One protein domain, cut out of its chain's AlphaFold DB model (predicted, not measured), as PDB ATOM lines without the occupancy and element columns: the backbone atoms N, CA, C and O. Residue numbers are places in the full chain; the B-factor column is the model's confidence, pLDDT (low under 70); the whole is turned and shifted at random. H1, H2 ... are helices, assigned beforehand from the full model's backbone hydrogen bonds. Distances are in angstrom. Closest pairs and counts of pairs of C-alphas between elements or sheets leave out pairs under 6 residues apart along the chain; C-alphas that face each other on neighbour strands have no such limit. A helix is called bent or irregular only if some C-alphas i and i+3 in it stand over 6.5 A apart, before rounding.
ATOM      1  N   SER A 199     105.177 -64.956 -14.127       78.75
ATOM      2  CA  SER A 199     104.036 -64.179 -13.657       78.75
ATOM      3  C   SER A 199     103.910 -64.330 -12.143       78.75
ATOM      4  O   SER A 199     103.818 -65.440 -11.620       78.75
ATOM      5  N   ARG A 200     103.923 -63.200 -11.434       83.06
ATOM      6  CA  ARG A 200     103.704 -63.147  -9.989       83.06
ATOM      7  C   ARG A 200     102.292 -62.645  -9.737       83.06
ATOM      8  O   ARG A 200     101.985 -61.488 -10.039       83.06
ATOM      9  N   SER A 201     101.452 -63.499  -9.162       82.56
ATOM     10  CA  SER A 201     100.125 -63.086  -8.723       82.56
ATOM     11  C   SER A 201     100.271 -62.155  -7.528       82.56
ATOM     12  O   SER A 201     100.745 -62.560  -6.462       82.56
ATOM     13  N   HIS A 202      99.883 -60.897  -7.696       86.25
ATOM     14  CA  HIS A 202      99.876 -59.948  -6.593       86.25
ATOM     15  C   HIS A 202      98.466 -59.908  -6.001       86.25
ATOM     16  O   HIS A 202      97.532 -59.529  -6.719       86.25
ATOM     17  N   PRO A 203      98.281 -60.262  -4.717       91.75
ATOM     18  CA  PRO A 203      96.963 -60.217  -4.103       91.75
ATOM     19  C   PRO A 203      96.396 -58.800  -4.198       91.75
ATOM     20  O   PRO A 203      97.115 -57.811  -4.039       91.75
ATOM     21  N   ILE A 204      95.099 -58.698  -4.484       93.38
ATOM     22  CA  ILE A 204      94.411 -57.408  -4.543       93.38
ATOM     23  C   ILE A 204      94.391 -56.830  -3.116       93.38
ATOM     24  O   ILE A 204      93.801 -57.455  -2.231       93.38
ATOM     25  N   PRO A 205      95.007 -55.661  -2.863       96.19
ATOM     26  CA  PRO A 205      95.046 -55.040  -1.559       96.19
ATOM     27  C   PRO A 205      93.633 -54.655  -1.152       96.19
ATOM     28  O   PRO A 205      92.815 -54.212  -1.964       96.19
ATOM     29  N   GLU A 206      93.363 -54.788   0.138       96.56
ATOM     30  CA  GLU A 206      92.120 -54.297   0.696       96.56
ATOM     31  C   GLU A 206      92.019 -52.780   0.490       96.56
ATOM     32  O   GLU A 206      92.948 -52.020   0.778       96.56
ATOM     33  N   CYS A 207      90.884 -52.337  -0.049       97.06
ATOM     34  CA  CYS A 207      90.581 -50.924  -0.229       97.06
ATOM     35  C   CYS A 207      89.678 -50.471   0.930       97.06
ATOM     36  O   CYS A 207      88.476 -50.752   0.905       97.06
ATOM     37  N   PRO A 208      90.225 -49.806   1.966       96.69
ATOM     38  CA  PRO A 208      89.461 -49.470   3.157       96.69
ATOM     39  C   PRO A 208      88.416 -48.395   2.857       96.69
ATOM     40  O   PRO A 208      88.572 -47.552   1.966       96.69
ATOM     41  N   ARG A 209      87.351 -48.376   3.659       96.94
ATOM     42  CA  ARG A 209      86.351 -47.309   3.613       96.94
ATOM     43  C   ARG A 209      86.942 -46.001   4.144       96.94
ATOM     44  O   ARG A 209      87.651 -45.977   5.145       96.94
ATOM     45  N   ILE A 210      86.601 -44.886   3.510       95.25
ATOM     46  CA  ILE A 210      87.010 -43.551   3.941       95.25
ATOM     47  C   ILE A 210      86.208 -43.163   5.198       95.25
ATOM     48  O   ILE A 210      84.991 -42.990   5.139       95.25
ATOM     49  N   THR A 211      86.886 -43.001   6.337       90.81
ATOM     50  CA  THR A 211      86.263 -42.819   7.666       90.81
ATOM     51  C   THR A 211      85.782 -41.395   7.961       90.81
ATOM     52  O   THR A 211      84.949 -41.194   8.840       90.81
ATOM     53  N   MET A 212      86.249 -40.390   7.213       87.88
ATOM     54  CA  MET A 212      85.931 -38.978   7.468       87.88
ATOM     55  C   MET A 212      85.269 -38.278   6.271       87.88
ATOM     56  O   MET A 212      85.830 -37.321   5.728       87.88
ATOM     57  N   PRO A 213      84.048 -38.671   5.864       90.19
ATOM     58  CA  PRO A 213      83.373 -38.025   4.745       90.19
ATOM     59  C   PRO A 213      83.001 -36.572   5.081       90.19
ATOM     60  O   PRO A 213      82.652 -36.296   6.231       90.19
ATOM     61  N   PRO A 214      83.061 -35.633   4.124       92.50
ATOM     62  CA  PRO A 214      82.631 -34.256   4.336       92.50
ATOM     63  C   PRO A 214      81.111 -34.176   4.549       92.50
ATOM     64  O   PRO A 214      80.383 -35.171   4.389       92.50
ATOM     65  N   SER A 215      80.632 -32.980   4.902       93.44
ATOM     66  CA  SER A 215      79.200 -32.718   5.082       93.44
ATOM     67  C   SER A 215      78.413 -33.016   3.798       93.44
ATOM     68  O   SER A 215      78.948 -32.944   2.688       93.44
ATOM     69  N   LEU A 216      77.125 -33.360   3.928       91.06
ATOM     70  CA  LEU A 216      76.285 -33.739   2.783       91.06
ATOM     71  C   LEU A 216      76.207 -32.642   1.707       91.06
ATOM     72  O   LEU A 216      76.209 -32.959   0.518       91.06
ATOM     73  N   SER A 217      76.213 -31.365   2.102       92.88
ATOM     74  CA  SER A 217      76.218 -30.229   1.171       92.88
ATOM     75  C   SER A 217      77.500 -30.158   0.333       92.88
ATOM     76  O   SER A 217      77.443 -29.844  -0.857       92.88
ATOM     77  N   GLN A 218      78.650 -30.519   0.911       92.88
ATOM     78  CA  GLN A 218      79.949 -30.518   0.229       92.88
ATOM     79  C   GLN A 218      80.126 -31.707  -0.722       92.88
ATOM     80  O   GLN A 218      80.814 -31.581  -1.737       92.88
ATOM     81  N   ARG A 219      79.479 -32.852  -0.455       91.12
ATOM     82  CA  ARG A 219      79.630 -34.080  -1.264       91.12
ATOM     83  C   ARG A 219      79.276 -33.898  -2.741       91.12
ATOM     84  O   ARG A 219      79.867 -34.570  -3.578       91.12
ATOM     85  N   LYS A 220      78.391 -32.952  -3.079       91.50
ATOM     86  CA  LYS A 220      78.049 -32.628  -4.478       91.50
ATOM     87  C   LYS A 220      79.255 -32.128  -5.286       91.50
ATOM     88  O   LYS A 220      79.333 -32.389  -6.480       91.50
ATOM     89  N   ARG A 221      80.197 -31.427  -4.643       95.50
ATOM     90  CA  ARG A 221      81.391 -30.850  -5.293       95.50
ATOM     91  C   ARG A 221      82.597 -31.785  -5.281       95.50
ATOM     92  O   ARG A 221      83.513 -31.610  -6.075       95.50
ATOM     93  N   VAL A 222      82.598 -32.774  -4.389       96.06
ATOM     94  CA  VAL A 222      83.722 -33.699  -4.195       96.06
ATOM     95  C   VAL A 222      84.100 -34.427  -5.484       96.06
ATOM     96  O   VAL A 222      85.283 -34.527  -5.779       96.06
ATOM     97  N   GLN A 223      83.121 -34.926  -6.243       95.31
ATOM     98  CA  GLN A 223      83.397 -35.701  -7.460       95.31
ATOM     99  C   GLN A 223      84.099 -34.854  -8.525       95.31
ATOM    100  O   GLN A 223      85.055 -35.298  -9.150       95.31
ATOM    101  N   TRP A 224      83.682 -33.596  -8.675       97.00
ATOM    102  CA  TRP A 224      84.328 -32.653  -9.587       97.00
ATOM    103  C   TRP A 224      85.773 -32.359  -9.167       97.00
ATOM    104  O   TRP A 224      86.689 -32.437  -9.984       97.00
ATOM    105  N   TRP A 225      86.000 -32.128  -7.869       97.94
ATOM    106  CA  TRP A 225      87.352 -31.977  -7.330       97.94
ATOM    107  C   TRP A 225      88.204 -33.234  -7.506       97.94
ATOM    108  O   TRP A 225      89.386 -33.113  -7.800       97.94
ATOM    109  N   ALA A 226      87.632 -34.432  -7.364       97.62
ATOM    110  CA  ALA A 226      88.359 -35.682  -7.567       97.62
ATOM    111  C   ALA A 226      88.898 -35.792  -9.003       97.62
ATOM    112  O   ALA A 226      90.047 -36.185  -9.194       97.62
ATOM    113  N   VAL A 227      88.112 -35.371 -10.001       97.50
ATOM    114  CA  VAL A 227      88.551 -35.310 -11.403       97.50
ATOM    115  C   VAL A 227      89.692 -34.311 -11.579       97.50
ATOM    116  O   VAL A 227      90.724 -34.676 -12.135       97.50
ATOM    117  N   ILE A 228      89.571 -33.091 -11.048       97.88
ATOM    118  CA  ILE A 228      90.637 -32.075 -11.141       97.88
ATOM    119  C   ILE A 228      91.925 -32.577 -10.485       97.88
ATOM    120  O   ILE A 228      92.993 -32.573 -11.093       97.88
ATOM    121  N   LEU A 229      91.821 -33.084  -9.258       98.19
ATOM    122  CA  LEU A 229      92.962 -33.543  -8.469       98.19
ATOM    123  C   LEU A 229      93.608 -34.814  -9.049       98.19
ATOM    124  O   LEU A 229      94.751 -35.124  -8.715       98.19
ATOM    125  N   SER A 230      92.929 -35.536  -9.949       97.88
ATOM    126  CA  SER A 230      93.519 -36.651 -10.707       97.88
ATOM    127  C   SER A 230      94.560 -36.199 -11.748       97.88
ATOM    128  O   SER A 230      95.409 -36.994 -12.158       97.88
ATOM    129  N   GLY A 231      94.531 -34.929 -12.169       97.19
ATOM    130  CA  GLY A 231      95.520 -34.328 -13.075       97.19
ATOM    131  C   GLY A 231      96.746 -33.736 -12.373       97.19
ATOM    132  O   GLY A 231      97.721 -33.403 -13.028       97.19
ATOM    133  N   VAL A 232      96.697 -33.621 -11.047       97.62
ATOM    134  CA  VAL A 232      97.721 -32.972 -10.216       97.62
ATOM    135  C   VAL A 232      98.804 -33.979  -9.794       97.62
ATOM    136  O   VAL A 232      98.504 -35.170  -9.677       97.62
ATOM    137  N   SER A 233     100.043 -33.540  -9.545       97.12
ATOM    138  CA  SER A 233     101.139 -34.420  -9.108       97.12
ATOM    139  C   SER A 233     100.942 -34.964  -7.683       97.12
ATOM    140  O   SER A 233     100.202 -34.410  -6.868       97.12
ATOM    141  N   ASP A 234     101.642 -36.047  -7.326       95.38
ATOM    142  CA  ASP A 234     101.563 -36.623  -5.972       95.38
ATOM    143  C   ASP A 234     102.140 -35.692  -4.886       95.38
ATOM    144  O   ASP A 234     101.773 -35.803  -3.714       95.38
ATOM    145  N   ALA A 235     103.041 -34.769  -5.241       97.06
ATOM    146  CA  ALA A 235     103.556 -33.752  -4.324       97.06
ATOM    147  C   ALA A 235     102.497 -32.680  -4.027       97.06
ATOM    148  O   ALA A 235     102.192 -32.405  -2.867       97.06
ATOM    149  N   GLU A 236     101.860 -32.151  -5.067       97.69
ATOM    150  CA  GLU A 236     100.800 -31.149  -4.941       97.69
ATOM    151  C   GLU A 236      99.549 -31.731  -4.267       97.69
ATOM    152  O   GLU A 236      98.978 -31.101  -3.381       97.69
ATOM    153  N   ARG A 237      99.153 -32.978  -4.575       97.12
ATOM    154  CA  ARG A 237      98.045 -33.656  -3.869       97.12
ATOM    155  C   ARG A 237      98.288 -33.714  -2.361       97.12
ATOM    156  O   ARG A 237      97.353 -33.504  -1.590       97.12
ATOM    157  N   ARG A 238      99.527 -33.970  -1.922       96.75
ATOM    158  CA  ARG A 238      99.880 -33.972  -0.490       96.75
ATOM    159  C   ARG A 238      99.651 -32.602   0.151       96.75
ATOM    160  O   ARG A 238      99.109 -32.555   1.251       96.75
ATOM    161  N   GLN A 239      99.976 -31.515  -0.546       97.75
ATOM    162  CA  GLN A 239      99.686 -30.152  -0.090       97.75
ATOM    163  C   GLN A 239      98.172 -29.879  -0.078       97.75
ATOM    164  O   GLN A 239      97.620 -29.457   0.937       97.75
ATOM    165  N   CYS A 240      97.455 -30.225  -1.152       97.25
ATOM    166  CA  CYS A 240      96.000 -30.069  -1.236       97.25
ATOM    167  C   CYS A 240      95.255 -30.818  -0.113       97.25
ATOM    168  O   CYS A 240      94.245 -30.330   0.396       97.25
ATOM    169  N   ALA A 241      95.752 -31.980   0.325       96.19
ATOM    170  CA  ALA A 241      95.150 -32.771   1.405       96.19
ATOM    171  C   ALA A 241      95.112 -32.052   2.769       96.19
ATOM    172  O   ALA A 241      94.340 -32.455   3.655       96.19
ATOM    173  N   GLN A 242      95.932 -31.010   2.939       96.19
ATOM    174  CA  GLN A 242      96.002 -30.189   4.148       96.19
ATOM    175  C   GLN A 242      94.973 -29.048   4.145       96.19
ATOM    176  O   GLN A 242      94.574 -28.599   5.212       96.19
ATOM    177  N   VAL A 243      94.476 -28.639   2.971       96.62
ATOM    178  CA  VAL A 243      93.602 -27.461   2.811       96.62
ATOM    179  C   VAL A 243      92.256 -27.635   3.513       96.62
ATOM    180  O   VAL A 243      91.787 -26.747   4.214       96.62
ATOM    181  N   SER A 244      91.583 -28.771   3.307       96.38
ATOM    182  CA  SER A 244      90.302 -29.043   3.967       96.38
ATOM    183  C   SER A 244      89.938 -30.526   3.956       96.38
ATOM    184  O   SER A 244      90.419 -31.308   3.132       96.38
ATOM    185  N   ARG A 245      88.996 -30.912   4.829       95.19
ATOM    186  CA  ARG A 245      88.411 -32.264   4.850       95.19
ATOM    187  C   ARG A 245      87.760 -32.641   3.515       95.19
ATOM    188  O   ARG A 245      87.879 -33.789   3.097       95.19
ATOM    189  N   MET A 246      87.100 -31.695   2.841       96.38
ATOM    190  CA  MET A 246      86.482 -31.926   1.530       96.38
ATOM    191  C   MET A 246      87.534 -32.255   0.466       96.38
ATOM    192  O   MET A 246      87.354 -33.220  -0.273       96.38
ATOM    193  N   ILE A 247      88.632 -31.494   0.406       97.31
ATOM    194  CA  ILE A 247      89.704 -31.720  -0.574       97.31
ATOM    195  C   ILE A 247      90.427 -33.035  -0.289       97.31
ATOM    196  O   ILE A 247      90.591 -33.843  -1.196       97.31
ATOM    197  N   ARG A 248      90.761 -33.324   0.974       96.50
ATOM    198  CA  ARG A 248      91.328 -34.625   1.368       96.50
ATOM    199  C   ARG A 248      90.448 -35.790   0.923       96.50
ATOM    200  O   ARG A 248      90.936 -36.796   0.419       96.50
ATOM    201  N   TYR A 249      89.139 -35.644   1.091       97.12
ATOM    202  CA  TYR A 249      88.177 -36.645   0.665       97.12
ATOM    203  C   TYR A 249      88.105 -36.791  -0.862       97.12
ATOM    204  O   TYR A 249      88.089 -37.910  -1.370       97.12
ATOM    205  N   ALA A 250      88.135 -35.681  -1.602       97.38
ATOM    206  CA  ALA A 250      88.223 -35.694  -3.061       97.38
ATOM    207  C   ALA A 250      89.521 -36.350  -3.564       97.38
ATOM    208  O   ALA A 250      89.481 -37.069  -4.557       97.38
ATOM    209  N   ILE A 251      90.644 -36.188  -2.856       97.69
ATOM    210  CA  ILE A 251      91.900 -36.893  -3.160       97.69
ATOM    211  C   ILE A 251      91.725 -38.400  -3.003       97.69
ATOM    212  O   ILE A 251      92.177 -39.145  -3.862       97.69
ATOM    213  N   TYR A 252      91.050 -38.889  -1.959       96.94
ATOM    214  CA  TYR A 252      90.810 -40.333  -1.841       96.94
ATOM    215  C   TYR A 252      90.028 -40.900  -3.030       96.94
ATOM    216  O   TYR A 252      90.342 -41.992  -3.500       96.94
ATOM    217  N   LEU A 253      89.064 -40.137  -3.547       97.00
ATOM    218  CA  LEU A 253      88.267 -40.535  -4.707       97.00
ATOM    219  C   LEU A 253      88.981 -40.323  -6.044       97.00
ATOM    220  O   LEU A 253      88.677 -41.029  -7.005       97.00
ATOM    221  N   SER A 254      89.959 -39.416  -6.120       98.06
ATOM    222  CA  SER A 254      90.703 -39.179  -7.360       98.06
ATOM    223  C   SER A 254      91.481 -40.414  -7.813       98.06
ATOM    224  O   SER A 254      91.670 -40.588  -9.013       98.06
ATOM    225  N   ALA A 255      91.849 -41.322  -6.900       98.06
ATOM    226  CA  ALA A 255      92.492 -42.588  -7.248       98.06
ATOM    227  C   ALA A 255      91.671 -43.426  -8.239       98.06
ATOM    228  O   ALA A 255      92.252 -43.999  -9.154       98.06
ATOM    229  N   ALA A 256      90.340 -43.469  -8.106       97.69
ATOM    230  CA  ALA A 256      89.482 -44.189  -9.049       97.69
ATOM    231  C   ALA A 256      89.525 -43.556 -10.451       97.69
ATOM    232  O   ALA A 256      89.605 -44.264 -11.449       97.69
ATOM    233  N   VAL A 257      89.553 -42.220 -10.529       97.94
ATOM    234  CA  VAL A 257      89.688 -41.489 -11.801       97.94
ATOM    235  C   VAL A 257      91.049 -41.765 -12.448       97.94
ATOM    236  O   VAL A 257      91.119 -42.038 -13.645       97.94
ATOM    237  N   VAL A 258      92.127 -41.754 -11.655       97.94
ATOM    238  CA  VAL A 258      93.477 -42.101 -12.125       97.94
ATOM    239  C   VAL A 258      93.523 -43.545 -12.626       97.94
ATOM    240  O   VAL A 258      94.074 -43.795 -13.692       97.94
ATOM    241  N   LEU A 259      92.910 -44.488 -11.904       97.88
ATOM    242  CA  LEU A 259      92.826 -45.893 -12.303       97.88
ATOM    243  C   LEU A 259      92.100 -46.073 -13.639       97.88
ATOM    244  O   LEU A 259      92.636 -46.738 -14.515       97.88
ATOM    245  N   HIS A 260      90.940 -45.443 -13.832       97.19
ATOM    246  CA  HIS A 260      90.217 -45.519 -15.107       97.19
ATOM    247  C   HIS A 260      91.019 -44.959 -16.287       97.19
ATOM    248  O   HIS A 260      90.895 -45.461 -17.400       97.19
ATOM    249  N   ARG A 261      91.834 -43.925 -16.051       96.25
ATOM    250  CA  ARG A 261      92.661 -43.300 -17.087       96.25
ATOM    251  C   ARG A 261      93.924 -44.105 -17.402       96.25
ATOM    252  O   ARG A 261      94.260 -44.272 -18.565       96.25
ATOM    253  N   GLU A 262      94.651 -44.540 -16.375       96.38
ATOM    254  CA  GLU A 262      96.003 -45.110 -16.508       96.38
ATOM    255  C   GLU A 262      96.024 -46.647 -16.520       96.38
ATOM    256  O   GLU A 262      97.007 -47.236 -16.968       96.38
ATOM    257  N   PHE A 263      94.977 -47.297 -16.007       97.12
ATOM    258  CA  PHE A 263      94.899 -48.749 -15.812       97.12
ATOM    259  C   PHE A 263      93.509 -49.318 -16.180       97.12
ATOM    260  O   PHE A 263      92.915 -50.022 -15.356       97.12
ATOM    261  N   PRO A 264      92.961 -49.019 -17.374       96.69
ATOM    262  CA  PRO A 264      91.690 -49.603 -17.804       96.69
ATOM    263  C   PRO A 264      91.821 -51.123 -18.000       96.69
ATOM    264  O   PRO A 264      92.918 -51.613 -18.251       96.69
ATOM    265  N   GLY A 265      90.710 -51.860 -17.923       96.31
ATOM    266  CA  GLY A 265      90.659 -53.289 -18.254       96.31
ATOM    267  C   GLY A 265      89.921 -54.144 -17.225       96.31
ATOM    268  O   GLY A 265      89.518 -53.666 -16.158       96.31
ATOM    269  N   LYS A 266      89.784 -55.439 -17.532       96.38
ATOM    270  CA  LYS A 266      88.967 -56.381 -16.741       96.38
ATOM    271  C   LYS A 266      89.403 -56.485 -15.279       96.38
ATOM    272  O   LYS A 266      88.566 -56.705 -14.404       96.38
ATOM    273  N   ARG A 267      90.698 -56.311 -14.985       95.88
ATOM    274  CA  ARG A 267      91.201 -56.362 -13.600       95.88
ATOM    275  C   ARG A 267      90.693 -55.190 -12.769       95.88
ATOM    276  O   ARG A 267      90.348 -55.387 -11.605       95.88
ATOM    277  N   LEU A 268      90.634 -53.989 -13.350       97.06
ATOM    278  CA  LEU A 268      90.043 -52.835 -12.676       97.06
ATOM    279  C   LEU A 268      88.539 -53.051 -12.495       97.06
ATOM    280  O   LEU A 268      88.036 -52.854 -11.391       97.06
ATOM    281  N   ASP A 269      87.846 -53.521 -13.533       97.19
ATOM    282  CA  ASP A 269      86.405 -53.777 -13.475       97.19
ATOM    283  C   ASP A 269      86.050 -54.777 -12.367       97.19
ATOM    284  O   ASP A 269      85.152 -54.512 -11.568       97.19
ATOM    285  N   ALA A 270      86.807 -55.871 -12.233       96.12
ATOM    286  CA  ALA A 270      86.629 -56.853 -11.162       96.12
ATOM    287  C   ALA A 270      86.824 -56.242  -9.761       96.12
ATOM    288  O   ALA A 270      86.075 -56.540  -8.828       96.12
ATOM    289  N   VAL A 271      87.804 -55.345  -9.601       96.50
ATOM    290  CA  VAL A 271      88.018 -54.625  -8.338       96.50
ATOM    291  C   VAL A 271      86.858 -53.678  -8.047       96.50
ATOM    292  O   VAL A 271      86.370 -53.654  -6.921       96.50
ATOM    293  N   LEU A 272      86.368 -52.931  -9.033       96.25
ATOM    294  CA  LEU A 272      85.237 -52.017  -8.847       96.25
ATOM    295  C   LEU A 272      83.935 -52.775  -8.545       96.25
ATOM    296  O   LEU A 272      83.173 -52.353  -7.674       96.25
ATOM    297  N   GLN A 273      83.721 -53.930  -9.181       96.31
ATOM    298  CA  GLN A 273      82.592 -54.829  -8.913       96.31
ATOM    299  C   GLN A 273      82.609 -55.414  -7.497       96.31
ATOM    300  O   GLN A 273      81.543 -55.701  -6.959       96.31
ATOM    301  N   LYS A 274      83.780 -55.541  -6.856       96.06
ATOM    302  CA  LYS A 274      83.893 -55.922  -5.435       96.06
ATOM    303  C   LYS A 274      83.366 -54.832  -4.486       96.06
ATOM    304  O   LYS A 274      83.037 -55.123  -3.338       96.06
ATOM    305  N   TYR A 275      83.249 -53.586  -4.956       95.31
ATOM    306  CA  TYR A 275      82.847 -52.417  -4.165       95.31
ATOM    307  C   TYR A 275      81.682 -51.617  -4.803       95.31
ATOM    308  O   TYR A 275      81.763 -50.386  -4.887       95.31
ATOM    309  N   PRO A 276      80.563 -52.252  -5.218       89.69
ATOM    310  CA  PRO A 276      79.572 -51.623  -6.099       89.69
ATOM    311  C   PRO A 276      78.803 -50.491  -5.402       89.69
ATOM    312  O   PRO A 276      78.583 -49.424  -5.970       89.69
ATOM    313  N   ASN A 277      78.471 -50.674  -4.122       89.00
ATOM    314  CA  ASN A 277      77.708 -49.704  -3.330       89.00
ATOM    315  C   ASN A 277      78.595 -48.675  -2.609       89.00
ATOM    316  O   ASN A 277      78.093 -47.808  -1.893       89.00
ATOM    317  N   SER A 278      79.920 -48.776  -2.753       88.81
ATOM    318  CA  SER A 278      80.878 -47.999  -1.966       88.81
ATOM    319  C   SER A 278      81.918 -47.259  -2.796       88.81
ATOM    320  O   SER A 278      82.797 -46.653  -2.200       88.81
ATOM    321  N   LEU A 279      81.801 -47.186  -4.127       91.94
ATOM    322  CA  LEU A 279      82.758 -46.446  -4.968       91.94
ATOM    323  C   LEU A 279      83.007 -45.014  -4.474       91.94
ATOM    324  O   LEU A 279      84.147 -44.576  -4.360       91.94
ATOM    325  N   ALA A 280      81.943 -44.309  -4.082       92.81
ATOM    326  CA  ALA A 280      82.038 -42.954  -3.546       92.81
ATOM    327  C   ALA A 280      82.619 -42.877  -2.123       92.81
ATOM    328  O   ALA A 280      82.797 -41.778  -1.622       92.81
ATOM    329  N   MET A 281      82.864 -44.001  -1.449       95.00
ATOM    330  CA  MET A 281      83.301 -44.103  -0.049       95.00
ATOM    331  C   MET A 281      84.539 -44.996   0.133       95.00
ATOM    332  O   MET A 281      84.963 -45.185   1.271       95.00
ATOM    333  N   THR A 282      85.109 -45.546  -0.938       96.88
ATOM    334  CA  THR A 282      86.227 -46.498  -0.896       96.88
ATOM    335  C   THR A 282      87.528 -45.801  -1.270       96.88
ATOM    336  O   THR A 282      87.590 -45.022  -2.218       96.88
ATOM    337  N   ASN A 283      88.587 -46.074  -0.511       97.06
ATOM    338  CA  ASN A 283      89.918 -45.558  -0.782       97.06
ATOM    339  C   ASN A 283      90.680 -46.512  -1.714       97.06
ATOM    340  O   ASN A 283      91.222 -47.517  -1.257       97.06
ATOM    341  N   PHE A 284      90.763 -46.171  -3.001       98.06
ATOM    342  CA  PHE A 284      91.453 -46.979  -4.018       98.06
ATOM    343  C   PHE A 284      92.959 -46.697  -4.150       98.06
ATOM    344  O   PHE A 284      93.637 -47.310  -4.975       98.06
ATOM    345  N   TRP A 285      93.530 -45.805  -3.334       97.62
ATOM    346  CA  TRP A 285      94.969 -45.528  -3.368       97.62
ATOM    347  C   TRP A 285      95.875 -46.745  -3.121       97.62
ATOM    348  O   TRP A 285      96.922 -46.815  -3.771       97.62
ATOM    349  N   PRO A 286      95.546 -47.699  -2.222       97.81
ATOM    350  CA  PRO A 286      96.328 -48.927  -2.080       97.81
ATOM    351  C   PRO A 286      96.432 -49.703  -3.397       97.81
ATOM    352  O   PRO A 286      97.539 -50.063  -3.799       97.81
ATOM    353  N   TYR A 287      95.308 -49.869  -4.101       97.75
ATOM    354  CA  TYR A 287      95.268 -50.542  -5.398       97.75
ATOM    355  C   TYR A 287      96.038 -49.761  -6.471       97.75
ATOM    356  O   TYR A 287      96.910 -50.321  -7.125       97.75
ATOM    357  N   LEU A 288      95.836 -48.444  -6.587       97.69
ATOM    358  CA  LEU A 288      96.595 -47.608  -7.530       97.69
ATOM    359  C   LEU A 288      98.117 -47.711  -7.324       97.69
ATOM    360  O   LEU A 288      98.870 -47.848  -8.289       97.69
ATOM    361  N   ARG A 289      98.591 -47.682  -6.071       97.19
ATOM    362  CA  ARG A 289     100.023 -47.843  -5.766       97.19
ATOM    363  C   ARG A 289     100.546 -49.217  -6.166       97.19
ATOM    364  O   ARG A 289     101.646 -49.295  -6.702       97.19
ATOM    365  N   GLN A 290      99.779 -50.279  -5.923       95.94
ATOM    366  CA  GLN A 290     100.144 -51.620  -6.376       95.94
ATOM    367  C   GLN A 290     100.289 -51.663  -7.903       95.94
ATOM    368  O   GLN A 290     101.314 -52.129  -8.388       95.94
ATOM    369  N   ARG A 291      99.328 -51.121  -8.664       96.69
ATOM    370  CA  ARG A 291      99.366 -51.131 -10.139       96.69
ATOM    371  C   ARG A 291     100.547 -50.346 -10.711       96.69
ATOM    372  O   ARG A 291     101.181 -50.788 -11.665       96.69
ATOM    373  N   ARG A 292     100.911 -49.222 -10.085       96.19
ATOM    374  CA  ARG A 292     102.127 -48.465 -10.433       96.19
ATOM    375  C   ARG A 292     103.406 -49.252 -10.141       96.19
ATOM    376  O   ARG A 292     104.299 -49.267 -10.979       96.19
ATOM    377  N   ARG A 293     103.487 -49.928  -8.988       94.81
ATOM    378  CA  ARG A 293     104.627 -50.801  -8.654       94.81
ATOM    379  C   ARG A 293     104.757 -51.960  -9.634       94.81
ATOM    380  O   ARG A 293     105.868 -52.251 -10.045       94.81
ATOM    381  N   GLU A 294     103.645 -52.574 -10.028       93.88
ATOM    382  CA  GLU A 294     103.620 -53.648 -11.027       93.88
ATOM    383  C   GLU A 294     104.163 -53.163 -12.381       93.88
ATOM    384  O   GLU A 294     105.030 -53.814 -12.953       93.88
ATOM    385  N   ARG A 295     103.744 -51.977 -12.852       94.44
ATOM    386  CA  ARG A 295     104.284 -51.370 -14.082       94.44
ATOM    387  C   ARG A 295     105.800 -51.152 -13.998       94.44
ATOM    388  O   ARG A 295     106.521 -51.546 -14.906       94.44
ATOM    389  N   VAL A 296     106.284 -50.543 -12.910       93.69
ATOM    390  CA  VAL A 296     107.725 -50.297 -12.693       93.69
ATOM    391  C   VAL A 296     108.501 -51.609 -12.573       93.69
ATOM    392  O   VAL A 296     109.610 -51.723 -13.086       93.69
ATOM    393  N   PHE A 297     107.921 -52.613 -11.915       92.62
ATOM    394  CA  PHE A 297     108.501 -53.948 -11.827       92.62
ATOM    395  C   PHE A 297     108.709 -54.543 -13.221       92.62
ATOM    396  O   PHE A 297     109.820 -54.963 -13.528       92.62
ATOM    397  N   TRP A 298     107.687 -54.517 -14.079       92.81
ATOM    398  CA  TRP A 298     107.798 -55.056 -15.432       92.81
ATOM    399  C   TRP A 298     108.759 -54.273 -16.329       92.81
ATOM    400  O   TRP A 298     109.502 -54.899 -17.080       92.81
ATOM    401  N   ASP A 299     108.804 -52.942 -16.216       91.88
ATOM    402  CA  ASP A 299     109.807 -52.119 -16.908       91.88
ATOM    403  C   ASP A 299     111.232 -52.526 -16.491       91.88
ATOM    404  O   ASP A 299     112.087 -52.793 -17.333       91.88
ATOM    405  N   ASN A 300     111.475 -52.692 -15.188       91.94
ATOM    406  CA  ASN A 300     112.768 -53.151 -14.680       91.94
ATOM    407  C   ASN A 300     113.113 -54.576 -15.130       91.94
ATOM    408  O   ASN A 300     114.271 -54.848 -15.444       91.94
ATOM    409  N   VAL A 301     112.136 -55.489 -15.156       90.81
ATOM    410  CA  VAL A 301     112.328 -56.851 -15.672       90.81
ATOM    411  C   VAL A 301     112.737 -56.792 -17.139       90.81
ATOM    412  O   VAL A 301     113.765 -57.364 -17.488       90.81
ATOM    413  N   TYR A 302     112.005 -56.048 -17.973       93.00
ATOM    414  CA  TYR A 302     112.320 -55.885 -19.392       93.00
ATOM    415  C   TYR A 302     113.724 -55.324 -19.612       93.00
ATOM    416  O   TYR A 302     114.500 -55.927 -20.352       93.00
ATOM    417  N   ARG A 303     114.085 -54.240 -18.915       91.44
ATOM    418  CA  ARG A 303     115.417 -53.616 -19.006       91.44
ATOM    419  C   ARG A 303     116.566 -54.545 -18.620       91.44
ATOM    420  O   ARG A 303     117.684 -54.333 -19.066       91.44
ATOM    421  N   ARG A 304     116.307 -55.557 -17.786       90.00
ATOM    422  CA  ARG A 304     117.293 -56.582 -17.403       90.00
ATOM    423  C   ARG A 304     117.373 -57.741 -18.393       90.00
ATOM    424  O   ARG A 304     118.265 -58.575 -18.268       90.00
ATOM    425  N   THR A 305     116.438 -57.840 -19.335       91.50
ATOM    426  CA  THR A 305     116.492 -58.853 -20.390       91.50
ATOM    427  C   THR A 305     117.368 -58.385 -21.545       91.50
ATOM    428  O   THR A 305     117.465 -57.193 -21.827       91.50
TER     429      THR A 305
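This is residues 199 to 305 of the 598 residues of an uncharacterized protein of Neolentinus lepideus HHB14362 ss-1 (UniProt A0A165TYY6). The kinked helix H3 is the core of this elongated model: H1 crosses it and packs on it, H2 folds back on it as a helical hairpin, and the long helix H5 leads away from it as an arm; residues 296 to 305, of which 296 to 304 belong to H5, stick out. The short helix H4 sits near H3, and a lead with no named element, residues 199 to 215, runs along the length of the body toward H1. The printed part has 107 residues with five named helices, H1 to H5 in order along the chain, and no named strand; its class is all helix. It is compact, with a radius of gyration of the C-alphas of 15.0 A, and spans 53 by 30 by 20 A.

After the lead, look at H1, residues 216 to 229, which touches H3, residues 245 to 262; the closest C-alphas, of Ala 226 and Ser 254, are 4.2 A apart, and the two run the same way at a steep tilt of 44 degrees. Next find H2, residues 234 to 243, which touches H3 at residues 247 to 251 alone, closest at the C-alphas of Ala 241 and Arg 248, 4.2 A apart. H2 and H3 form a hairpin, opposite ways at a shallow tilt of 26 degrees. H1 and H2 are close but not clearly touching, with the C-alphas of Leu 229 and Arg 237 the closest at 6.9 A. H4, residues 266 to 273, is close to H3 but not clearly touching; its closest C-alphas there are those of Leu 259 and Leu 268, 7.5 A apart. H5, residues 285 to 304, touches H3, the hub, with residues 285 to 288 alone, closest at the C-alphas of Ala 255 and Trp 285, 5.5 A apart, at a steep tilt of 39 degrees. H4 and H5 are apart. Every O i to N i+4 pair is within hydrogen-bond range in H4 and H5; the counts are 6 of 10 in H1, 4 of 6 in H2 and 11 of 14 in H3.

Find C-alpha 216 at (76.285, -33.739, 2.783); from there H1 runs 20.1 A, only just irregular, with C-alphas 220 and 223 6.9 A apart. H2 runs 15.0 A and H3 26.1 A, with a kink of 30 degrees near residue 253. H4 runs 10.2 A. H5 runs 28.6 A to C-alpha 304 at (117.293, -56.582, -17.403).

The C-alphas of Ser 217 and Thr 305, the two farthest apart, are 53.9 A apart. The printed part has no cut; the link from H4 to H5 is long, and the other three are tight. No printed residue is under 70 in pLDDT.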